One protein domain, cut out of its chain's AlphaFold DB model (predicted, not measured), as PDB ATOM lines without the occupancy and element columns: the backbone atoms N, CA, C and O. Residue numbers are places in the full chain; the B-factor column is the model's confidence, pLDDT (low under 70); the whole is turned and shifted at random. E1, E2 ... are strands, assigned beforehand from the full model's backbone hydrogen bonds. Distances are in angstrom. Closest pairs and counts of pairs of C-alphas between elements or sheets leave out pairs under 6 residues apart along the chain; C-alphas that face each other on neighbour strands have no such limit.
ATOM      1  N   ALA A 290      57.137  25.849  27.743       64.69
ATOM      2  CA  ALA A 290      56.022  25.131  28.314       64.69
ATOM      3  C   ALA A 290      54.728  25.807  27.836       64.69
ATOM      4  O   ALA A 290      54.540  27.005  28.051       64.69
ATOM      5  N   PHE A 291      53.859  25.049  27.182       68.31
ATOM      6  CA  PHE A 291      52.525  25.493  26.825       68.31
ATOM      7  C   PHE A 291      51.512  24.854  27.766       68.31
ATOM      8  O   PHE A 291      51.737  23.773  28.328       68.31
ATOM      9  N   TRP A 292      50.402  25.560  27.938       77.94
ATOM     10  CA  TRP A 292      49.282  25.106  28.740       77.94
ATOM     11  C   TRP A 292      48.166  24.624  27.826       77.94
ATOM     12  O   TRP A 292      47.814  25.312  26.869       77.94
ATOM     13  N   THR A 293      47.601  23.455  28.117       78.75
ATOM     14  CA  THR A 293      46.396  22.976  27.430       78.75
ATOM     15  C   THR A 293      45.269  22.803  28.416       78.75
ATOM     16  O   THR A 293      45.487  22.296  29.512       78.75
ATOM     17  N   ILE A 294      44.073  23.188  27.989       81.25
ATOM     18  CA  ILE A 294      42.826  22.948  28.703       81.25
ATOM     19  C   ILE A 294      42.032  21.951  27.861       81.25
ATOM     20  O   ILE A 294      41.753  22.227  26.694       81.25
ATOM     21  N   GLN A 295      41.719  20.783  28.418       79.94
ATOM     22  CA  GLN A 295      41.013  19.719  27.705       79.94
ATOM     23  C   GLN A 295      39.790  19.259  28.500       79.94
ATOM     24  O   GLN A 295      39.942  18.890  29.666       79.94
ATOM     25  N   PRO A 296      38.582  19.269  27.909       80.12
ATOM     26  CA  PRO A 296      37.460  18.552  28.488       80.12
ATOM     27  C   PRO A 296      37.688  17.047  28.309       80.12
ATOM     28  O   PRO A 296      38.039  16.591  27.218       80.12
ATOM     29  N   GLY A 297      37.477  16.281  29.369       78.69
ATOM     30  CA  GLY A 297      37.592  14.829  29.369       78.69
ATOM     31  C   GLY A 297      36.388  14.167  30.025       78.69
ATOM     32  O   GLY A 297      35.655  14.778  30.807       78.69
ATOM     33  N   GLY A 298      36.181  12.900  29.682       78.00
ATOM     34  CA  GLY A 298      35.175  12.043  30.290       78.00
ATOM     35  C   GLY A 298      35.810  10.742  30.760       78.00
ATOM     36  O   GLY A 298      36.682  10.201  30.083       78.00
ATOM     37  N   GLU A 299      35.378  10.239  31.910       77.19
ATOM     38  CA  GLU A 299      35.812   8.944  32.435       77.19
ATOM     39  C   GLU A 299      34.590   8.054  32.662       77.19
ATOM     40  O   GLU A 299      33.562   8.506  33.165       77.19
ATOM     41  N   ILE A 300      34.692   6.783  32.272       74.44
ATOM     42  CA  ILE A 300      33.698   5.760  32.600       74.44
ATOM     43  C   ILE A 300      34.338   4.844  33.630       74.44
ATOM     44  O   ILE A 300      35.402   4.272  33.393       74.44
ATOM     45  N   PHE A 301      33.686   4.714  34.780       70.62
ATOM     46  CA  PHE A 301      34.168   3.869  35.864       70.62
ATOM     47  C   PHE A 301      33.459   2.523  35.792       70.62
ATOM     48  O   PHE A 301      32.236   2.468  35.893       70.62
ATOM     49  N   ALA A 302      34.228   1.446  35.664       65.88
ATOM     50  CA  ALA A 302      33.747   0.085  35.850       65.88
ATOM     51  C   ALA A 302      34.588  -0.569  36.949       65.88
ATOM     52  O   ALA A 302      35.815  -0.601  36.865       65.88
ATOM     53  N   GLY A 303      33.934  -1.062  37.995       63.62
ATOM     54  CA  GLY A 303      34.601  -1.700  39.123       63.62
ATOM     55  C   GLY A 303      33.669  -2.673  39.822       63.62
ATOM     56  O   GLY A 303      32.453  -2.565  39.709       63.62
ATOM     57  N   LYS A 304      34.236  -3.638  40.542       61.59
ATOM     58  CA  LYS A 304      33.477  -4.445  41.498       61.59
ATOM     59  C   LYS A 304      33.600  -3.781  42.860       61.59
ATOM     60  O   LYS A 304      34.704  -3.437  43.274       61.59
ATOM     61  N   SER A 305      32.475  -3.561  43.526       59.22
ATOM     62  CA  SER A 305      32.458  -3.074  44.900       59.22
ATOM     63  C   SER A 305      32.379  -4.258  45.849       59.22
ATOM     64  O   SER A 305      31.395  -4.995  45.821       59.22
ATOM     65  N   ASP A 306      33.373  -4.397  46.717       59.50
ATOM     66  CA  ASP A 306      33.298  -5.315  47.849       59.50
ATOM     67  C   ASP A 306      32.598  -4.605  49.012       59.50
ATOM     68  O   ASP A 306      33.240  -4.029  49.894       59.50
ATOM     69  N   PHE A 307      31.264  -4.614  49.004       61.81
ATOM     70  CA  PHE A 307      30.500  -4.184  50.172       61.81
ATOM     71  C   PHE A 307      30.544  -5.267  51.240       61.81
ATOM     72  O   PHE A 307      30.424  -6.458  50.949       61.81
ATOM     73  N   ARG A 308      30.706  -4.851  52.495       59.38
ATOM     74  CA  ARG A 308      30.567  -5.732  53.653       59.38
ATOM     75  C   ARG A 308      29.513  -5.160  54.586       59.38
ATOM     76  O   ARG A 308      29.597  -3.989  54.939       59.38
ATOM     77  N   VAL A 309      28.563  -5.998  54.983       56.91
ATOM     78  CA  VAL A 309      27.612  -5.720  56.063       56.91
ATOM     79  C   VAL A 309      27.983  -6.664  57.204       56.91
ATOM     80  O   VAL A 309      27.925  -7.888  57.069       56.91
ATOM     81  N   GLY A 310      28.501  -6.105  58.299       71.06
ATOM     82  CA  GLY A 310      29.184  -6.894  59.327       71.06
ATOM     83  C   GLY A 310      30.403  -7.638  58.756       71.06
ATOM     84  O   GLY A 310      31.305  -7.023  58.188       71.06
ATOM     85  N   GLN A 311      30.438  -8.967  58.900       70.75
ATOM     86  CA  GLN A 311      31.492  -9.815  58.315       70.75
ATOM     87  C   GLN A 311      31.134 -10.414  56.946       70.75
ATOM     88  O   GLN A 311      31.995 -11.028  56.316       70.75
ATOM     89  N   GLN A 312      29.898 -10.249  56.468       60.56
ATOM     90  CA  GLN A 312      29.459 -10.846  55.209       60.56
ATOM     91  C   GLN A 312      29.685  -9.892  54.038       60.56
ATOM     92  O   GLN A 312      29.312  -8.721  54.085       60.56
ATOM     93  N   THR A 313      30.293 -10.408  52.972       65.12
ATOM     94  CA  THR A 313      30.396  -9.701  51.695       65.12
ATOM     95  C   THR A 313      29.045  -9.742  50.995       65.12
ATOM     96  O   THR A 313      28.534 -10.820  50.697       65.12
ATOM     97  N   VAL A 314      28.482  -8.572  50.712       65.25
ATOM     98  CA  VAL A 314      27.259  -8.438  49.920       65.25
ATOM     99  C   VAL A 314      27.668  -8.215  48.469       65.25
ATOM    100  O   VAL A 314      28.519  -7.370  48.182       65.25
ATOM    101  N   LEU A 315      27.070  -8.974  47.550       63.25
ATOM    102  CA  LEU A 315      27.245  -8.753  46.117       63.25
ATOM    103  C   LEU A 315      26.590  -7.416  45.746       63.25
ATOM    104  O   LEU A 315      25.373  -7.321  45.588       63.25
ATOM    105  N   GLY A 316      27.410  -6.372  45.655       65.12
ATOM    106  CA  GLY A 316      27.014  -5.093  45.084       65.12
ATOM    107  C   GLY A 316      27.474  -5.000  43.638       65.12
ATOM    108  O   GLY A 316      28.629  -5.309  43.333       65.12
ATOM    109  N   GLU A 317      26.592  -4.544  42.751       72.75
ATOM    110  CA  GLU A 317      27.024  -4.112  41.423       72.75
ATOM    111  C   GLU A 317      27.261  -2.606  41.447       72.75
ATOM    112  O   GLU A 317      26.413  -1.813  41.874       72.75
ATOM    113  N   VAL A 318      28.429  -2.201  40.953       72.62
ATOM    114  CA  VAL A 318      28.672  -0.807  40.605       72.62
ATOM    115  C   VAL A 318      28.061  -0.604  39.231       72.62
ATOM    116  O   VAL A 318      28.541  -1.157  38.240       72.62
ATOM    117  N   THR A 319      26.994   0.187  39.162       76.25
ATOM    118  CA  THR A 319      26.512   0.645  37.859       76.25
ATOM    119  C   THR A 319      27.598   1.534  37.255       76.25
ATOM    120  O   THR A 319      28.101   2.398  37.985       76.25
ATOM    121  N   PRO A 320      27.960   1.368  35.965       77.12
ATOM    122  CA  PRO A 320      28.968   2.198  35.326       77.12
ATOM    123  C   PRO A 320      28.738   3.680  35.624       77.12
ATOM    124  O   PRO A 320      27.688   4.248  35.315       77.12
ATOM    125  N   GLY A 321      29.707   4.278  36.311       79.00
ATOM    126  CA  GLY A 321      29.681   5.693  36.646       79.00
ATOM    127  C   GLY A 321      30.173   6.525  35.472       79.00
ATOM    128  O   GLY A 321      30.893   6.025  34.607       79.00
ATOM    129  N   TRP A 322      29.842   7.811  35.479       85.38
ATOM    130  CA  TRP A 322      30.435   8.778  34.559       85.38
ATOM    131  C   TRP A 322      31.172   9.857  35.346       85.38
ATOM    132  O   TRP A 322      30.759  10.239  36.443       85.38
ATOM    133  N   GLY A 323      32.259  10.352  34.774       85.00
ATOM    134  CA  GLY A 323      32.971  11.533  35.226       85.00
ATOM    135  C   GLY A 323      33.151  12.512  34.082       85.00
ATOM    136  O   GLY A 323      33.342  12.099  32.942       85.00
ATOM    137  N   ALA A 324      33.077  13.798  34.395       88.00
ATOM    138  CA  ALA A 324      33.476  14.880  33.510       88.00
ATOM    139  C   ALA A 324      34.621  15.631  34.181       88.00
ATOM    140  O   ALA A 324      34.535  15.970  35.363       88.00
ATOM    141  N   ASN A 325      35.698  15.883  33.448       87.88
ATOM    142  CA  ASN A 325      36.860  16.580  33.969       87.88
ATOM    143  C   ASN A 325      37.344  17.679  33.021       87.88
ATOM    144  O   ASN A 325      37.070  17.686  31.822       87.88
ATOM    145  N   LEU A 326      38.046  18.634  33.615       88.31
ATOM    146  CA  LEU A 326      38.824  19.666  32.969       88.31
ATOM    147  C   LEU A 326      40.291  19.386  33.287       88.31
ATOM    148  O   LEU A 326      40.717  19.482  34.441       88.31
ATOM    149  N   GLN A 327      41.059  19.020  32.271       87.50
ATOM    150  CA  GLN A 327      42.481  18.757  32.397       87.50
ATOM    151  C   GLN A 327      43.282  19.999  32.013       87.50
ATOM    152  O   GLN A 327      43.170  20.499  30.895       87.50
ATOM    153  N   LEU A 328      44.109  20.469  32.943       87.12
ATOM    154  CA  LEU A 328      45.136  21.473  32.730       87.12
ATOM    155  C   LEU A 328      46.490  20.772  32.607       87.12
ATOM    156  O   LEU A 328      46.967  20.168  33.564       87.12
ATOM    157  N   SER A 329      47.140  20.878  31.456       83.81
ATOM    158  CA  SER A 329      48.466  20.291  31.241       83.81
ATOM    159  C   SER A 329      49.513  21.370  31.050       83.81
ATOM    160  O   SER A 329      49.293  22.278  30.257       83.81
ATOM    161  N   ARG A 330      50.677  21.220  31.683       85.50
ATOM    162  CA  ARG A 330      51.908  21.936  31.338       85.50
ATOM    163  C   ARG A 330      52.831  20.980  30.597       85.50
ATOM    164  O   ARG A 330      53.400  20.064  31.193       85.50
ATOM    165  N   LYS A 331      52.983  21.195  29.293       79.75
ATOM    166  CA  LYS A 331      53.770  20.329  28.407       79.75
ATOM    167  C   LYS A 331      54.794  21.156  27.645       79.75
ATOM    168  O   LYS A 331      54.582  22.335  27.388       79.75
ATOM    169  N   ASN A 332      55.906  20.539  27.274       78.62
ATOM    170  CA  ASN A 332      56.812  21.069  26.258       78.62
ATOM    171  C   ASN A 332      56.758  20.106  25.063       78.62
ATOM    172  O   ASN A 332      56.711  18.885  25.245       78.62
ATOM    173  N   TRP A 333      56.699  20.654  23.846       71.25
ATOM    174  CA  TRP A 333      56.437  19.888  22.627       71.25
ATOM    175  C   TRP A 333      57.475  18.784  22.425       71.25
ATOM    176  O   TRP A 333      57.129  17.680  22.004       71.25
ATOM    177  N   TYR A 334      58.717  19.074  22.815       69.06
ATOM    178  CA  TYR A 334      59.871  18.189  22.669       69.06
ATOM    179  C   TYR A 334      60.340  17.565  23.982       69.06
ATOM    180  O   TYR A 334      61.270  16.762  23.972       69.06
ATOM    181  N   SER A 335      59.704  17.890  25.111       73.38
ATOM    182  CA  SER A 335      60.069  17.256  26.372       73.38
ATOM    183  C   SER A 335      59.447  15.870  26.481       73.38
ATOM    184  O   SER A 335      58.259  15.656  26.202       73.38
ATOM    185  N   LEU A 336      60.272  14.942  26.960       82.44
ATOM    186  CA  LEU A 336      59.858  13.632  27.445       82.44
ATOM    187  C   LEU A 336      58.909  13.740  28.642       82.44
ATOM    188  O   LEU A 336      58.204  12.782  28.931       82.44
ATOM    189  N   HIS A 337      58.878  14.886  29.323       85.94
ATOM    190  CA  HIS A 337      58.207  15.063  30.600       85.94
ATOM    191  C   HIS A 337      57.048  16.059  30.491       85.94
ATOM    192  O   HIS A 337      57.130  17.079  29.802       85.94
ATOM    193  N   GLY A 338      55.971  15.773  31.212       88.25
ATOM    194  CA  GLY A 338      54.800  16.628  31.338       88.25
ATOM    195  C   GLY A 338      54.223  16.569  32.746       88.25
ATOM    196  O   GLY A 338      54.422  15.596  33.474       88.25
ATOM    197  N   ALA A 339      53.508  17.622  33.125       91.50
ATOM    198  CA  ALA A 339      52.703  17.646  34.337       91.50
ATOM    199  C   ALA A 339      51.258  17.963  33.960       91.50
ATOM    200  O   ALA A 339      51.002  18.901  33.204       91.50
ATOM    201  N   ASP A 340      50.320  17.194  34.493       90.56
ATOM    202  CA  ASP A 340      48.896  17.366  34.257       90.56
ATOM    203  C   ASP A 340      48.160  17.487  35.596       90.56
ATOM    204  O   ASP A 340      48.522  16.855  36.587       90.56
ATOM    205  N   LEU A 341      47.108  18.295  35.617       93.31
ATOM    206  CA  LEU A 341      46.161  18.420  36.713       93.31
ATOM    207  C   LEU A 341      44.759  18.281  36.134       93.31
ATOM    208  O   LEU A 341      44.320  19.146  35.381       93.31
ATOM    209  N   ALA A 342      44.046  17.215  36.487       90.88
ATOM    210  CA  ALA A 342      42.633  17.088  36.154       90.88
ATOM    211  C   ALA A 342      41.761  17.450  37.360       90.88
ATOM    212  O   ALA A 342      41.966  16.945  38.466       90.88
ATOM    213  N   LEU A 343      40.788  18.330  37.131       92.25
ATOM    214  CA  LEU A 343      39.741  18.688  38.084       92.25
ATOM    215  C   LEU A 343      38.411  18.220  37.509       92.25
ATOM    216  O   LEU A 343      38.120  18.505  36.353       92.25
ATOM    217  N   GLY A 344      37.601  17.501  38.271       93.06
ATOM    218  CA  GLY A 344      36.391  16.910  37.712       93.06
ATOM    219  C   GLY A 344      35.282  16.678  38.712       93.06
ATOM    220  O   GLY A 344      35.430  16.902  39.912       93.06
ATOM    221  N   VAL A 345      34.159  16.224  38.174       91.81
ATOM    222  CA  VAL A 345      33.032  15.695  38.929       91.81
ATOM    223  C   VAL A 345      32.724  14.296  38.430       91.81
ATOM    224  O   VAL A 345      32.742  14.044  37.227       91.81
ATOM    225  N   ALA A 346      32.433  13.379  39.342       89.31
ATOM    226  CA  ALA A 346      32.088  12.008  39.003       89.31
ATOM    227  C   ALA A 346      30.848  11.564  39.760       89.31
ATOM    228  O   ALA A 346      30.696  11.841  40.946       89.31
ATOM    229  N   LYS A 347      29.959  10.847  39.081       90.44
ATOM    230  CA  LYS A 347      28.786  10.231  39.687       90.44
ATOM    231  C   LYS A 347      28.947   8.724  39.666       90.44
ATOM    232  O   LYS A 347      29.133   8.125  38.609       90.44
ATOM    233  N   GLN A 348      28.798   8.113  40.831       88.19
ATOM    234  CA  GLN A 348      28.801   6.665  40.990       88.19
ATOM    235  C   GLN A 348      27.501   6.223  41.650       88.19
ATOM    236  O   GLN A 348      26.971   6.904  42.530       88.19
ATOM    237  N   THR A 349      26.959   5.103  41.175       88.06
ATOM    238  CA  THR A 349      25.793   4.460  41.780       88.06
ATOM    239  C   THR A 349      26.174   3.050  42.180       88.06
ATOM    240  O   THR A 349      26.621   2.259  41.352       88.06
ATOM    241  N   PHE A 350      25.984   2.760  43.454       85.56
ATOM    242  CA  PHE A 350      26.170   1.448  44.032       85.56
ATOM    243  C   PHE A 350      24.800   0.885  44.356       85.56
ATOM    244  O   PHE A 350      23.935   1.609  44.860       85.56
ATOM    245  N   SER A 351      24.577  -0.385  44.052       86.69
ATOM    246  CA  SER A 351      23.335  -1.048  44.423       86.69
ATOM    247  C   SER A 351      23.611  -2.426  44.990       86.69
ATOM    248  O   SER A 351      24.414  -3.178  44.436       86.69
ATOM    249  N   THR A 352      22.960  -2.735  46.106       85.44
ATOM    250  CA  THR A 352      22.889  -4.096  46.639       85.44
ATOM    251  C   THR A 352      21.664  -4.769  46.040       85.44
ATOM    252  O   THR A 352      20.641  -4.118  45.817       85.44
ATOM    253  N   TYR A 353      21.758  -6.062  45.743       83.56
ATOM    254  CA  TYR A 353      20.666  -6.813  45.130       83.56
ATOM    255  C   TYR A 353      20.237  -7.977  46.012       83.56
ATOM    256  O   TYR A 353      21.051  -8.589  46.697       83.56
ATOM    257  N   THR A 354      18.952  -8.307  45.942       84.69
ATOM    258  CA  THR A 354      18.404  -9.565  46.450       84.69
ATOM    259  C   THR A 354      17.582 -10.236  45.359       84.69
ATOM    260  O   THR A 354      17.030  -9.563  44.485       84.69
ATOM    261  N   THR A 355      17.495 -11.561  45.381       83.62
ATOM    262  CA  THR A 355      16.706 -12.318  44.409       83.62
ATOM    263  C   THR A 355      15.315 -12.565  44.989       83.62
ATOM    264  O   THR A 355      15.164 -13.309  45.953       83.62
ATOM    265  N   VAL A 356      14.281 -11.966  44.393       84.31
ATOM    266  CA  VAL A 356      12.872 -12.198  44.754       84.31
ATOM    267  C   VAL A 356      12.181 -12.850  43.566       84.31
ATOM    268  O   VAL A 356      12.162 -12.277  42.478       84.31
ATOM    269  N   ASN A 357      11.609 -14.041  43.759       90.38
ATOM    270  CA  ASN A 357      10.930 -14.809  42.704       90.38
ATOM    271  C   ASN A 357      11.806 -15.035  41.454       90.38
ATOM    272  O   ASN A 357      11.340 -14.900  40.326       90.38
ATOM    273  N   GLY A 358      13.097 -15.319  41.651       88.31
ATOM    274  CA  GLY A 358      14.051 -15.548  40.559       88.31
ATOM    275  C   GLY A 358      14.533 -14.286  39.830       88.31
ATOM    276  O   GLY A 358      15.368 -14.400  38.939       88.31
ATOM    277  N   ALA A 359      14.065 -13.091  40.209       85.69
ATOM    278  CA  ALA A 359      14.526 -11.820  39.649       85.69
ATOM    279  C   ALA A 359      15.371 -11.032  40.661       85.69
ATOM    280  O   ALA A 359      14.973 -10.855  41.815       85.69
ATOM    281  N   ASN A 360      16.515 -10.509  40.216       83.50
ATOM    282  CA  ASN A 360      17.349  -9.625  41.029       83.50
ATOM    283  C   ASN A 360      16.692  -8.247  41.137       83.50
ATOM    284  O   ASN A 360      16.405  -7.599  40.131       83.50
ATOM    285  N   ARG A 361      16.458  -7.792  42.367       84.31
ATOM    286  CA  ARG A 361      15.927  -6.464  42.675       84.31
ATOM    287  C   ARG A 361      16.936  -5.702  43.518       84.31
ATOM    288  O   ARG A 361      17.452  -6.247  44.490       84.31
ATOM    289  N   ALA A 362      17.204  -4.453  43.144       86.69
ATOM    290  CA  ALA A 362      18.057  -3.573  43.933       86.69
ATOM    291  C   ALA A 362      17.362  -3.244  45.265       86.69
ATOM    292  O   ALA A 362      16.301  -2.617  45.256       86.69
ATOM    293  N   VAL A 363      17.942  -3.670  46.386       87.81
ATOM    294  CA  VAL A 363      17.415  -3.426  47.739       87.81
ATOM    295  C   VAL A 363      17.839  -2.050  48.209       87.81
ATOM    296  O   VAL A 363      16.997  -1.246  48.586       87.81
ATOM    297  N   GLU A 364      19.127  -1.747  48.105       87.81
ATOM    298  CA  GLU A 364      19.671  -0.458  48.506       87.81
ATOM    299  C   GLU A 364      20.375   0.192  47.334       87.81
ATOM    300  O   GLU A 364      20.968  -0.468  46.480       87.81
ATOM    301  N   THR A 365      20.303   1.514  47.266       89.75
ATOM    302  CA  THR A 365      20.951   2.299  46.228       89.75
ATOM    303  C   THR A 365      21.661   3.485  46.852       89.75
ATOM    304  O   THR A 365      21.025   4.374  47.414       89.75
ATOM    305  N   PHE A 366      22.977   3.538  46.675       88.00
ATOM    306  CA  PHE A 366      23.819   4.655  47.081       88.00
ATOM    307  C   PHE A 366      24.255   5.421  45.839       88.00
ATOM    308  O   PHE A 366      24.931   4.880  44.967       88.00
ATOM    309  N   LYS A 367      23.879   6.693  45.740       90.62
ATOM    310  CA  LYS A 367      24.312   7.581  44.655       90.62
ATOM    311  C   LYS A 367      25.262   8.605  45.232       90.62
ATOM    312  O   LYS A 367      24.827   9.431  46.026       90.62
ATOM    313  N   VAL A 368      26.519   8.579  44.809       89.00
ATOM    314  CA  VAL A 368      27.536   9.518  45.283       89.00
ATOM    315  C   VAL A 368      27.999  10.404  44.137       89.00
ATOM    316  O   VAL A 368      28.314   9.926  43.046       89.00
ATOM    317  N   LEU A 369      28.000  11.707  44.393       91.25
ATOM    318  CA  LEU A 369      28.635  12.724  43.575       91.25
ATOM    319  C   LEU A 369      29.968  13.093  44.226       91.25
ATOM    320  O   LEU A 369      30.010  13.520  45.380       91.25
ATOM    321  N   TRP A 370      31.035  12.950  43.458       90.75
ATOM    322  CA  TRP A 370      32.405  13.241  43.835       90.75
ATOM    323  C   TRP A 370      32.893  14.483  43.098       90.75
ATOM    324  O   TRP A 370      32.602  14.644  41.915       90.75
ATOM    325  N   ALA A 371      33.686  15.308  43.768       93.94
ATOM    326  CA  ALA A 371      34.663  16.174  43.131       93.94
ATOM    327  C   ALA A 371      36.004  15.434  43.096       93.94
ATOM    328  O   ALA A 371      36.373  14.763  44.060       93.94
ATOM    329  N   THR A 372      36.726  15.523  41.986       92.25
ATOM    330  CA  THR A 372      37.985  14.804  41.778       92.25
ATOM    331  C   THR A 372      39.126  15.769  41.515       92.25
ATOM    332  O   THR A 372      38.986  16.677  40.695       92.25
ATOM    333  N   ILE A 373      40.267  15.544  42.164       94.00
ATOM    334  CA  ILE A 373      41.519  16.268  41.914       94.00
ATOM    335  C   ILE A 373      42.590  15.241  41.582       94.00
ATOM    336  O   ILE A 373      42.806  14.307  42.353       94.00
ATOM    337  N   GLN A 374      43.263  15.403  40.449       94.19
ATOM    338  CA  GLN A 374      44.199  14.402  39.965       94.19
ATOM    339  C   GLN A 374      45.466  15.022  39.363       94.19
ATOM    340  O   GLN A 374      45.522  15.263  38.154       94.19
ATOM    341  N   PRO A 375      46.493  15.289  40.186       94.62
ATOM    342  CA  PRO A 375      47.822  15.614  39.691       94.62
ATOM    343  C   PRO A 375      48.520  14.358  39.152       94.62
ATOM    344  O   PRO A 375      48.627  13.346  39.850       94.62
ATOM    345  N   THR A 376      49.048  14.430  37.932       93.62
ATOM    346  CA  THR A 376      49.854  13.366  37.322       93.62
ATOM    347  C   THR A 376      51.124  13.912  36.692       93.62
ATOM    348  O   THR A 376      51.135  14.979  36.082       93.62
ATOM    349  N   TYR A 377      52.198  13.142  36.809       94.88
ATOM    350  CA  TYR A 377      53.428  13.332  36.062       94.88
ATOM    351  C   TYR A 377      53.470  12.340  34.907       94.88
ATOM    352  O   TYR A 377      53.268  11.142  35.111       94.88
ATOM    353  N   THR A 378      53.742  12.832  33.703       92.06
ATOM    354  CA  THR A 378      53.654  12.049  32.472       92.06
ATOM    355  C   THR A 378      55.015  11.976  31.797       92.06
ATOM    356  O   THR A 378      55.676  12.992  31.588       92.06
ATOM    357  N   ILE A 379      55.426  10.762  31.442       89.62
ATOM    358  CA  ILE A 379      56.581  10.486  30.597       89.62
ATOM    359  C   ILE A 379      56.068  10.012  29.245       89.62
ATOM    360  O   ILE A 379      55.252   9.098  29.145       89.62
ATOM    361  N   HIS A 380      56.566  10.624  28.188       85.31
ATOM    362  CA  HIS A 380      56.172  10.341  26.822       85.31
ATOM    363  C   HIS A 380      57.345   9.740  26.064       85.31
ATOM    364  O   HIS A 380      58.486  10.150  26.263       85.31
ATOM    365  N   ARG A 381      57.085   8.828  25.127       80.31
ATOM    366  CA  ARG A 381      58.095   8.508  24.114       80.31
ATOM    367  C   ARG A 381      58.181   9.672  23.127       80.31
ATOM    368  O   ARG A 381      57.144  10.200  22.727       80.31
ATOM    369  N   ILE A 382      59.399  10.059  22.731       63.50
ATOM    370  CA  ILE A 382      59.633  11.112  21.728       63.50
ATOM    371  C   ILE A 382      58.748  10.820  20.516       63.50
ATOM    372  O   ILE A 382      58.880   9.766  19.888       63.50
ATOM    373  N   GLY A 383      57.820  11.735  20.231       55.12
ATOM    374  CA  GLY A 383      56.914  11.598  19.102       55.12
ATOM    375  C   GLY A 383      57.710  11.498  17.806       55.12
ATOM    376  O   GLY A 383      58.637  12.275  17.572       55.12
ATOM    377  N   TRP A 384      57.369  10.528  16.965       48.91
ATOM    378  CA  TRP A 384      57.972  10.411  15.642       48.91
ATOM    379  C   TRP A 384      57.553  11.622  14.798       48.91
ATOM    380  O   TRP A 384      56.358  11.853  14.609       48.91
ATOM    381  N   ARG A 385      58.521  12.407  14.299       55.59
ATOM    382  CA  ARG A 385      58.251  13.492  13.344       55.59
ATOM    383  C   ARG A 385      57.868  12.856  12.007       55.59
ATOM    384  O   ARG A 385      58.739  12.438  11.249       55.59
ATOM    385  N   GLY A 386      56.571  12.763  11.729       48.22
ATOM    386  CA  GLY A 386      56.085  12.360  10.413       48.22
ATOM    387  C   GLY A 386      56.421  13.446   9.395       48.22
ATOM    388  O   GLY A 386      55.739  14.463   9.338       48.22
ATOM    389  N   GLN A 387      57.485  13.261   8.616       46.62
ATOM    390  CA  GLN A 387      57.878  14.192   7.561       46.62
ATOM    391  C   GLN A 387      57.117  13.841   6.270       46.62
ATOM    392  O   GLN A 387      57.676  13.234   5.360       46.62
ATOM    393  N   GLN A 388      55.819  14.148   6.209       38.44
ATOM    394  CA  GLN A 388      54.994  13.898   5.020       38.44
ATOM    395  C   GLN A 388      54.442  15.220   4.465       38.44
ATOM    396  O   GLN A 388      53.509  15.785   5.025       38.44
ATOM    397  N   GLY A 389      55.026  15.681   3.352       41.16
ATOM    398  CA  GLY A 389      54.585  16.857   2.588       41.16
ATOM    399  C   GLY A 389      55.063  18.201   3.149       41.16
ATOM    400  O   GLY A 389      55.327  18.321   4.340       41.16
ATOM    401  N   ASP A 390      55.177  19.209   2.282       39.53
ATOM    402  CA  ASP A 390      55.749  20.552   2.531       39.53
ATOM    403  C   ASP A 390      55.069  21.388   3.629       39.53
ATOM    404  O   ASP A 390      55.498  22.487   3.977       39.53
ATOM    405  N   THR A 391      54.029  20.853   4.246       45.53
ATOM    406  CA  THR A 391      53.439  21.377   5.466       45.53
ATOM    407  C   THR A 391      54.072  20.660   6.651       45.53
ATOM    408  O   THR A 391      53.726  19.517   6.948       45.53
ATOM    409  N   ALA A 392      55.005  21.328   7.331       45.62
ATOM    410  CA  ALA A 392      55.592  20.885   8.594       45.62
ATOM    411  C   ALA A 392      54.518  20.804   9.699       45.62
ATOM    412  O   ALA A 392      54.451  21.637  10.601       45.62
ATOM    413  N   TYR A 393      53.644  19.804   9.623       50.28
ATOM    414  CA  TYR A 393      52.738  19.464  10.702       50.28
ATOM    415  C   TYR A 393      53.577  18.841  11.808       50.28
ATOM    416  O   TYR A 393      54.098  17.731  11.682       50.28
ATOM    417  N   HIS A 394      53.740  19.588  12.897       61.34
ATOM    418  CA  HIS A 394      54.379  19.121  14.117       61.34
ATOM    419  C   HIS A 394      53.456  18.131  14.833       61.34
ATOM    420  O   HIS A 394      52.992  18.394  15.933       61.34
ATOM    421  N   ASP A 395      53.151  16.999  14.207       67.62
ATOM    422  CA  ASP A 395      52.345  15.961  14.828       67.62
ATOM    423  C   ASP A 395      53.181  15.234  15.887       67.62
ATOM    424  O   ASP A 395      54.207  14.624  15.577       67.62
ATOM    425  N   ARG A 396      52.729  15.247  17.142       73.81
ATOM    426  CA  ARG A 396      53.269  14.374  18.190       73.81
ATOM    427  C   ARG A 396      52.379  13.147  18.279       73.81
ATOM    428  O   ARG A 396      51.220  13.254  18.664       73.81
ATOM    429  N   LYS A 397      52.917  11.987  17.914       82.81
ATOM    430  CA  LYS A 397      52.235  10.690  18.005       82.81
ATOM    431  C   LYS A 397      53.098   9.731  18.803       82.81
ATOM    432  O   LYS A 397      54.285   9.603  18.507       82.81
ATOM    433  N   GLY A 398      52.519   9.057  19.786       86.56
ATOM    434  CA  GLY A 398      53.274   8.113  20.596       86.56
ATOM    435  C   GLY A 398      52.473   7.515  21.735       86.56
ATOM    436  O   GLY A 398      51.282   7.777  21.886       86.56
ATOM    437  N   TRP A 399      53.157   6.698  22.529       90.25
ATOM    438  CA  TRP A 399      52.646   6.234  23.807       90.25
ATOM    439  C   TRP A 399      53.200   7.089  24.947       90.25
ATOM    440  O   TRP A 399      54.274   7.690  24.837       90.25
ATOM    441  N   PHE A 400      52.463   7.117  26.049       91.12
ATOM    442  CA  PHE A 400      52.877   7.755  27.288       91.12
ATOM    443  C   PHE A 400      52.551   6.869  28.488       91.12
ATOM    444  O   PHE A 400      51.657   6.021  28.438       91.12
ATOM    445  N   VAL A 401      53.284   7.095  29.570       93.38
ATOM    446  CA  VAL A 401      53.039   6.518  30.889       93.38
ATOM    447  C   VAL A 401      52.941   7.670  31.874       93.38
ATOM    448  O   VAL A 401      53.811   8.536  31.891       93.38
ATOM    449  N   SER A 402      51.898   7.697  32.698       94.25
ATOM    450  CA  SER A 402      51.763   8.701  33.754       94.25
ATOM    451  C   SER A 402      51.610   8.058  35.120       94.25
ATOM    452  O   SER A 402      50.930   7.040  35.246       94.25
ATOM    453  N   ILE A 403      52.158   8.698  36.143       95.94
ATOM    454  CA  ILE A 403      51.990   8.323  37.545       95.94
ATOM    455  C   ILE A 403      51.525   9.538  38.345       95.94
ATOM    456  O   ILE A 403      51.990  10.654  38.123       95.94
ATOM    457  N   GLY A 404      50.588   9.347  39.267       94.38
ATOM    458  CA  GLY A 404      50.086  10.438  40.094       94.38
ATOM    459  C   GLY A 404      49.091   9.993  41.149       94.38
ATOM    460  O   GLY A 404      48.882   8.802  41.352       94.38
ATOM    461  N   GLY A 405      48.478  10.956  41.827       93.19
ATOM    462  CA  GLY A 405      47.424  10.701  42.806       93.19
ATOM    463  C   GLY A 405      46.062  11.103  42.255       93.19
ATOM    464  O   GLY A 405      45.979  12.050  41.481       93.19
ATOM    465  N   ILE A 406      44.997  10.422  42.670       91.19
ATOM    466  CA  ILE A 406      43.617  10.901  42.529       91.19
ATOM    467  C   ILE A 406      42.995  11.051  43.908       91.19
ATOM    468  O   ILE A 406      43.074  10.139  44.730       91.19
ATOM    469  N   MET A 407      42.373  12.197  44.152       92.31
ATOM    470  CA  MET A 407      41.601  12.476  45.351       92.31
ATOM    471  C   MET A 407      40.118  12.551  44.995       92.31
ATOM    472  O   MET A 407      39.748  13.316  44.107       92.31
ATOM    473  N   TYR A 408      39.285  11.785  45.698       89.38
ATOM    474  CA  TYR A 408      37.829  11.846  45.619       89.38
ATOM    475  C   TYR A 408      37.290  12.562  46.851       89.38
ATOM    476  O   TYR A 408      37.452  12.083  47.974       89.38
ATOM    477  N   ILE A 409      36.641  13.700  46.633       91.44
ATOM    478  CA  ILE A 409      36.011  14.515  47.667       91.44
ATOM    479  C   ILE A 409      34.498  14.330  47.528       91.44
ATOM    480  O   ILE A 409      33.939  14.671  46.484       91.44
ATOM    481  N   PRO A 410      33.817  13.755  48.526       90.44
ATOM    482  CA  PRO A 410      32.377  13.568  48.460       90.44
ATOM    483  C   PRO A 410      31.676  14.929  48.506       90.44
ATOM    484  O   PRO A 410      31.896  15.719  49.416       90.44
ATOM    485  N   VAL A 411      30.828  15.200  47.516       91.44
ATOM    486  CA  VAL A 411      30.027  16.434  47.442       91.44
ATOM    487  C   VAL A 411      28.610  16.174  47.933       91.44
ATOM    488  O   VAL A 411      28.017  16.997  48.624       91.44
ATOM    489  N   LYS A 412      28.040  15.029  47.543       90.56
ATOM    490  CA  LYS A 412      26.681  14.631  47.913       90.56
ATOM    491  C   LYS A 412      26.545  13.119  47.827       90.56
ATOM    492  O   LYS A 412      26.855  12.557  46.781       90.56
ATOM    493  N   ALA A 413      26.019  12.473  48.862       89.50
ATOM    494  CA  ALA A 413      25.491  11.113  48.743       89.50
ATOM    495  C   ALA A 413      23.990  11.093  48.966       89.50
ATOM    496  O   ALA A 413      23.458  11.897  49.717       89.50
ATOM    497  N   LEU A 414      23.318  10.165  48.307       89.94
ATOM    498  CA  LEU A 414      21.918   9.853  48.528       89.94
ATOM    499  C   LEU A 414      21.807   8.356  48.756       89.94
ATOM    500  O   LEU A 414      22.411   7.584  48.009       89.94
ATOM    501  N   TYR A 415      21.010   7.973  49.742       90.38
ATOM    502  CA  TYR A 415      20.655   6.585  50.002       90.38
ATOM    503  C   TYR A 415      19.162   6.398  49.788       90.38
ATOM    504  O   TYR A 415      18.354   7.252  50.164       90.38
ATOM    505  N   ALA A 416      18.813   5.278  49.176       90.94
ATOM    506  CA  ALA A 416      17.448   4.805  49.094       90.94
ATOM    507  C   ALA A 416      17.417   3.311  49.401       90.94
ATOM    508  O   ALA A 416      18.161   2.545  48.786       90.94
ATOM    509  N   ASN A 417      16.527   2.914  50.303       90.25
ATOM    510  CA  ASN A 417      16.150   1.530  50.513       90.25
ATOM    511  C   ASN A 417      14.837   1.282  49.765       90.25
ATOM    512  O   ASN A 417      13.769   1.758  50.146       90.25
ATOM    513  N   ASN A 418      14.912   0.558  48.655       89.25
ATOM    514  CA  ASN A 418      13.761   0.286  47.803       89.25
ATOM    515  C   ASN A 418      12.812  -0.759  48.413       89.25
ATOM    516  O   ASN A 418      11.684  -0.878  47.941       89.25
ATOM    517  N   ALA A 419      13.246  -1.514  49.430       85.75
ATOM    518  CA  ALA A 419      12.392  -2.473  50.127       85.75
ATOM    519  C   ALA A 419      11.499  -1.791  51.174       85.75
ATOM    520  O   ALA A 419      10.328  -2.143  51.290       85.75
ATOM    521  N   THR A 420      12.026  -0.801  51.902       88.75
ATOM    522  CA  THR A 420      11.275  -0.056  52.933       88.75
ATOM    523  C   THR A 420      10.677   1.256  52.418       88.75
ATOM    524  O   THR A 420       9.805   1.834  53.062       88.75
ATOM    525  N   GLY A 421      11.133   1.745  51.259       89.12
ATOM    526  CA  GLY A 421      10.787   3.066  50.728       89.12
ATOM    527  C   GLY A 421      11.553   4.216  51.391       89.12
ATOM    528  O   GLY A 421      11.333   5.379  51.041       89.12
ATOM    529  N   GLU A 422      12.456   3.909  52.323       88.38
ATOM    530  CA  GLU A 422      13.241   4.892  53.055       88.38
ATOM    531  C   GLU A 422      14.221   5.628  52.136       88.38
ATOM    532  O   GLU A 422      14.879   5.044  51.270       88.38
ATOM    533  N   LYS A 423      14.327   6.943  52.336       86.94
ATOM    534  CA  LYS A 423      15.292   7.804  51.652       86.94
ATOM    535  C   LYS A 423      15.986   8.658  52.694       86.94
ATOM    536  O   LYS A 423      15.340   9.488  53.330       86.94
ATOM    537  N   LEU A 424      17.294   8.484  52.829       82.00
ATOM    538  CA  LEU A 424      18.096   9.314  53.719       82.00
ATOM    539  C   LEU A 424      18.683  10.497  52.942       82.00
ATOM    540  O   LEU A 424      19.018  10.396  51.754       82.00
ATOM    541  N   GLY A 425      18.738  11.642  53.627       72.94
ATOM    542  CA  GLY A 425      19.254  12.907  53.110       72.94
ATOM    543  C   GLY A 425      20.758  12.873  52.803       72.94
ATOM    544  O   GLY A 425      21.393  11.823  52.883       72.94
ATOM    545  N   PRO A 426      21.350  14.015  52.414       75.38
ATOM    546  CA  PRO A 426      22.771  14.077  52.108       75.38
ATOM    547  C   PRO A 426      23.624  13.669  53.314       75.38
ATOM    548  O   PRO A 426      23.574  14.312  54.359       75.38
ATOM    549  N   PHE A 427      24.423  12.612  53.154       75.00
ATOM    550  CA  PHE A 427      25.425  12.227  54.147       75.00
ATOM    551  C   PHE A 427      26.612  13.182  54.054       75.00
ATOM    552  O   PHE A 427      27.305  13.207  53.034       75.00
ATOM    553  N   ASN A 428      26.851  13.949  55.116       72.69
ATOM    554  CA  ASN A 428      27.974  14.886  55.191       72.69
ATOM    555  C   ASN A 428      29.251  14.246  55.765       72.69
ATOM    556  O   ASN A 428      30.332  14.799  55.602       72.69
ATOM    557  N   ASP A 429      29.152  13.058  56.372       78.25
ATOM    558  CA  ASP A 429      30.259  12.439  57.123       78.25
ATOM    559  C   ASP A 429      31.219  11.608  56.259       78.25
ATOM    560  O   ASP A 429      32.119  10.925  56.760       78.25
ATOM    561  N   MET A 430      31.052  11.642  54.938       78.88
ATOM    562  CA  MET A 430      31.963  10.949  54.039       78.88
ATOM    563  C   MET A 430      33.330  11.632  54.038       78.88
ATOM    564  O   MET A 430      33.456  12.831  53.795       78.88
ATOM    565  N   LYS A 431      34.382  10.842  54.252       84.12
ATOM    566  CA  LYS A 431      35.760  11.338  54.227       84.12
ATOM    567  C   LYS A 431      36.319  11.315  52.801       84.12
ATOM    568  O   LYS A 431      36.069  10.347  52.074       84.12
ATOM    569  N   PRO A 432      37.113  12.324  52.403       85.75
ATOM    570  CA  PRO A 432      37.882  12.264  51.170       85.75
ATOM    571  C   PRO A 432      38.779  11.024  51.123       85.75
ATOM    572  O   PRO A 432      39.298  10.581  52.149       85.75
ATOM    573  N   THR A 433      38.989  10.479  49.927       86.25
ATOM    574  CA  THR A 433      39.912   9.355  49.705       86.25
ATOM    575  C   THR A 433      40.971   9.734  48.688       86.25
ATOM    576  O   THR A 433      40.695  10.501  47.768       86.25
ATOM    577  N   ALA A 434      42.182   9.203  48.848       87.06
ATOM    578  CA  ALA A 434      43.280   9.396  47.911       87.06
ATOM    579  C   ALA A 434      43.825   8.035  47.468       87.06
ATOM    580  O   ALA A 434      44.060   7.163  48.302       87.06
ATOM    581  N   ASN A 435      44.032   7.859  46.164       88.31
ATOM    582  CA  ASN A 435      44.595   6.641  45.590       88.31
ATOM    583  C   ASN A 435      45.749   6.977  44.644       88.31
ATOM    584  O   ASN A 435      45.752   8.021  43.989       88.31
ATOM    585  N   LEU A 436      46.715   6.064  44.540       90.06
ATOM    586  CA  LEU A 436      47.715   6.101  43.478       90.06
ATOM    587  C   LEU A 436      47.034   5.782  42.143       90.06
ATOM    588  O   LEU A 436      46.107   4.970  42.074       90.06
ATOM    589  N   VAL A 437      47.508   6.410  41.077       89.88
ATOM    590  CA  VAL A 437      47.050   6.168  39.716       89.88
ATOM    591  C   VAL A 437      48.243   5.996  38.798       89.88
ATOM    592  O   VAL A 437      49.165   6.813  38.793       89.88
ATOM    593  N   VAL A 438      48.185   4.952  37.979       90.94
ATOM    594  CA  VAL A 438      49.085   4.743  36.847       90.94
ATOM    595  C   VAL A 438      48.247   4.750  35.575       90.94
ATOM    596  O   VAL A 438      47.205   4.099  35.519       90.94
ATOM    597  N   ARG A 439      48.686   5.482  34.549       92.12
ATOM    598  CA  ARG A 439      48.065   5.449  33.221       92.12
ATOM    599  C   ARG A 439      49.069   5.026  32.175       92.12
ATOM    600  O   ARG A 439      50.232   5.418  32.234       92.12
ATOM    601  N   ILE A 440      48.587   4.276  31.198       91.00
ATOM    602  CA  ILE A 440      49.316   3.973  29.972       91.00
ATOM    603  C   ILE A 440      48.386   4.325  28.824       91.00
ATOM    604  O   ILE A 440      47.221   3.922  28.823       91.00
ATOM    605  N   GLY A 441      48.874   5.105  27.869       91.12
ATOM    606  CA  GLY A 441      48.025   5.612  26.805       91.12
ATOM    607  C   GLY A 441      48.744   5.877  25.505       91.12
ATOM    608  O   GLY A 441      49.968   5.817  25.411       91.12
ATOM    609  N   LEU A 442      47.933   6.182  24.503       89.38
ATOM    610  CA  LEU A 442      48.333   6.671  23.200       89.38
ATOM    611  C   LEU A 442      47.887   8.121  23.066       89.38
ATOM    612  O   LEU A 442      46.805   8.510  23.508       89.38
ATOM    613  N   GLU A 443      48.716   8.920  22.415       87.44
ATOM    614  CA  GLU A 443      48.401  10.305  22.112       87.44
ATOM    615  C   GLU A 443      48.670  10.628  20.650       87.44
ATOM    616  O   GLU A 443      49.623  10.139  20.035       87.44
ATOM    617  N   LYS A 444      47.826  11.506  20.116       85.38
ATOM    618  CA  LYS A 444      48.083  12.247  18.893       85.38
ATOM    619  C   LYS A 444      47.793  13.707  19.177       85.38
ATOM    620  O   LYS A 444      46.671  14.061  19.516       85.38
ATOM    621  N   TRP A 445      48.788  14.554  18.987       77.06
ATOM    622  CA  TRP A 445      48.634  15.996  18.978       77.06
ATOM    623  C   TRP A 445      48.924  16.483  17.579       77.06
ATOM    624  O   TRP A 445      49.993  16.190  17.050       77.06
ATOM    625  N   ALA A 446      47.985  17.216  17.003       72.62
ATOM    626  CA  ALA A 446      48.176  17.867  15.723       72.62
ATOM    627  C   ALA A 446      48.093  19.380  15.932       72.62
ATOM    628  O   ALA A 446      47.130  19.916  16.494       72.62
ATOM    629  N   MET A 447      49.155  20.069  15.525       65.06
ATOM    630  CA  MET A 447      49.245  21.522  15.585       65.06
ATOM    631  C   MET A 447      49.000  22.076  14.187       65.06
ATOM    632  O   MET A 447      49.711  21.722  13.250       65.06
ATOM    633  N   ASN A 448      47.986  22.931  14.039       56.84
ATOM    634  CA  ASN A 448      47.693  23.589  12.772       56.84
ATOM    635  C   ASN A 448      48.120  25.065  12.861       56.84
ATOM    636  O   ASN A 448      47.563  25.841  13.644       56.84
ATOM    637  N   LEU A 449      49.136  25.440  12.085       53.12
ATOM    638  CA  LEU A 449      49.571  26.830  11.893       53.12
ATOM    639  C   LEU A 449      48.687  27.452  10.799       53.12
ATOM    640  O   LEU A 449      48.427  26.754   9.820       53.12
ATOM    641  N   PRO A 450      48.129  28.676  10.967       46.06
ATOM    642  CA  PRO A 450      48.750  29.870  11.567       46.06
ATOM    643  C   PRO A 450      48.047  30.431  12.826       46.06
ATOM    644  O   PRO A 450      48.475  31.443  13.369       46.06
ATOM    645  N   LEU A 451      46.975  29.794  13.313       49.56
ATOM    646  CA  LEU A 451      46.134  30.321  14.408       49.56
ATOM    647  C   LEU A 451      46.365  29.643  15.770       49.56
ATOM    648  O   LEU A 451      45.582  29.853  16.693       49.56
ATOM    649  N   GLY A 452      47.365  28.761  15.892       52.56
ATOM    650  CA  GLY A 452      47.587  27.975  17.116       52.56
ATOM    651  C   GLY A 452      46.417  27.047  17.475       52.56
ATOM    652  O   GLY A 452      46.311  26.590  18.609       52.56
ATOM    653  N   ARG A 453      45.509  26.768  16.529       55.41
ATOM    654  CA  ARG A 453      44.344  25.913  16.775       55.41
ATOM    655  C   ARG A 453      44.745  24.449  16.635       55.41
ATOM    656  O   ARG A 453      45.149  23.999  15.563       55.41
ATOM    657  N   HIS A 454      44.576  23.691  17.711       55.94
ATOM    658  CA  HIS A 454      44.670  22.237  17.684       55.94
ATOM    659  C   HIS A 454      43.485  21.674  16.885       55.94
ATOM    660  O   HIS A 454      42.336  21.821  17.298       55.94
ATOM    661  N   ARG A 455      43.738  21.045  15.731       60.56
ATOM    662  CA  ARG A 455      42.727  20.214  15.058       60.56
ATOM    663  C   ARG A 455      43.061  18.758  15.344       60.56
ATOM    664  O   ARG A 455      44.170  18.338  15.053       60.56
ATOM    665  N   ASN A 456      42.100  17.991  15.854       70.50
ATOM    666  CA  ASN A 456      42.187  16.530  15.996       70.50
ATOM    667  C   ASN A 456      43.280  16.022  16.959       70.50
ATOM    668  O   ASN A 456      43.872  14.969  16.710       70.50
ATOM    669  N   SER A 457      43.540  16.746  18.054       77.75
ATOM    670  CA  SER A 457      44.341  16.215  19.163       77.75
ATOM    671  C   SER A 457      43.479  15.319  20.050       77.75
ATOM    672  O   SER A 457      42.392  15.725  20.452       77.75
ATOM    673  N   TYR A 458      43.962  14.123  20.373       81.62
ATOM    674  CA  TYR A 458      43.293  13.195  21.279       81.62
ATOM    675  C   TYR A 458      44.304  12.415  22.119       81.62
ATOM    676  O   TYR A 458      45.420  12.117  21.682       81.62
ATOM    677  N   GLN A 459      43.886  12.056  23.330       83.81
ATOM    678  CA  GLN A 459      44.579  11.115  24.199       83.81
ATOM    679  C   GLN A 459      43.601  10.007  24.582       83.81
ATOM    680  O   GLN A 459      42.459  10.279  24.947       83.81
ATOM    681  N   VAL A 460      44.049   8.760  24.478       84.44
ATOM    682  CA  VAL A 460      43.291   7.580  24.903       84.44
ATOM    683  C   VAL A 460      44.186   6.787  25.833       84.44
ATOM    684  O   VAL A 460      45.324   6.483  25.479       84.44
ATOM    685  N   TYR A 461      43.701   6.464  27.025       86.69
ATOM    686  CA  TYR A 461      44.514   5.806  28.039       86.69
ATOM    687  C   TYR A 461      43.711   4.829  28.884       86.69
ATOM    688  O   TYR A 461      42.506   4.974  29.079       86.69
ATOM    689  N   LEU A 462      44.424   3.840  29.411       85.69
ATOM    690  CA  LEU A 462      43.948   2.939  30.445       85.69
ATOM    691  C   LEU A 462      44.468   3.434  31.788       85.69
ATOM    692  O   LEU A 462      45.658   3.720  31.930       85.69
ATOM    693  N   THR A 463      43.568   3.528  32.764       83.94
ATOM    694  CA  THR A 463      43.879   3.976  34.122       83.94
ATOM    695  C   THR A 463      43.800   2.790  35.073       83.94
ATOM    696  O   THR A 463      42.758   2.150  35.176       83.94
ATOM    697  N   TYR A 464      44.882   2.527  35.798       85.69
ATOM    698  CA  TYR A 464      44.899   1.605  36.924       85.69
ATOM    699  C   TYR A 464      44.971   2.396  38.230       85.69
ATOM    700  O   TYR A 464      45.882   3.203  38.426       85.69
ATOM    701  N   SER A 465      44.021   2.149  39.130       81.75
ATOM    702  CA  SER A 465      44.033   2.685  40.487       81.75
ATOM    703  C   SER A 465      43.692   1.557  41.459       81.75
ATOM    704  O   SER A 465      42.571   1.044  41.403       81.75
TER     705      SER A 465
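This is residues 290 to 465 of the 479 residues of an uncharacterized protein of Spirosoma sp. HMF3257 (UniProt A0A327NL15). What shape does the model have? A long, nearly closed barrel of antiparallel strands, E1 to E8, winds round an open middle, with no pairing between edge strands E1 and E8. The tip of the E4 and E5 hairpin extends one end, and residues 381 to 395 and 446 to 457 extend the other. What is it built of? The printed part has 176 residues with eight named strands, E1 to E8 along the chain, and no named helix: all strand, in one branched, twisted sheet, of which E2 to E8 form a meander, each strand the antiparallel neighbour of the one before. How large is it? It is loose, with a radius of gyration of the C-alphas of 21.1 A, and spans 70 by 35 by 30 A, only just a rod.

How do the first strands pair? E1, residues 291 to 301, runs on at 58 degrees across a break of 2 residues into E2, residues 304 to 309. Both lie on one side of E3, residues 312 to 331, with N 295 and O 327 at 2.9 A and N 314 and O 307 at 2.9 A, within hydrogen-bond range; their directions stand at 167 and 132 degrees to that of E3. What follows? E4, residues 337 to 356, lies on the other side of E3, with N 326 and O 343 at 2.7 A, and pairs with E5, residues 359 to 380, through N 346 and O 370 at 2.9 A. E6, residues 396 to 417, is the antiparallel neighbour of E5, with N 371 and O 409 at 2.8 A. How does the sheet end? E7, residues 433 to 445, pairs with E6 through N 402 and O 439 at 2.9 A, and with edge strand E8, residues 458 to 464, through N 442 and O 460 at 2.8 A.

Where do the strands begin and end? C-alpha 291 of E1 is at (52.525, 25.493, 26.825), C-alpha 356 of E4 at (12.872, -12.198, 44.754), and C-alpha 464 of E8 at (44.899, 1.605, 36.924). How long are the longer strands? From first to last C-alpha, E3 measures 47.8 A, E4 54.8 A, E5 48.9 A and E6 50.9 A. Where do they bend? Among them, E3 bends by 74 degrees at residue 315 and E5 by 81 degrees at residue 364.

How far does it reach? The C-alphas of Asp 390 and Thr 420, the two farthest apart, are 70.3 A apart. Which links are long, and is there a cut? The links E5 to E6, E6 to E7 and E7 to E8 are long, and the printed part has no cut. Where is confidence low? The mean pLDDT of the printed part is 79.2, and 39 residues are under 70, among them residues 302 to 309, 382 to 395 and 447 to 455.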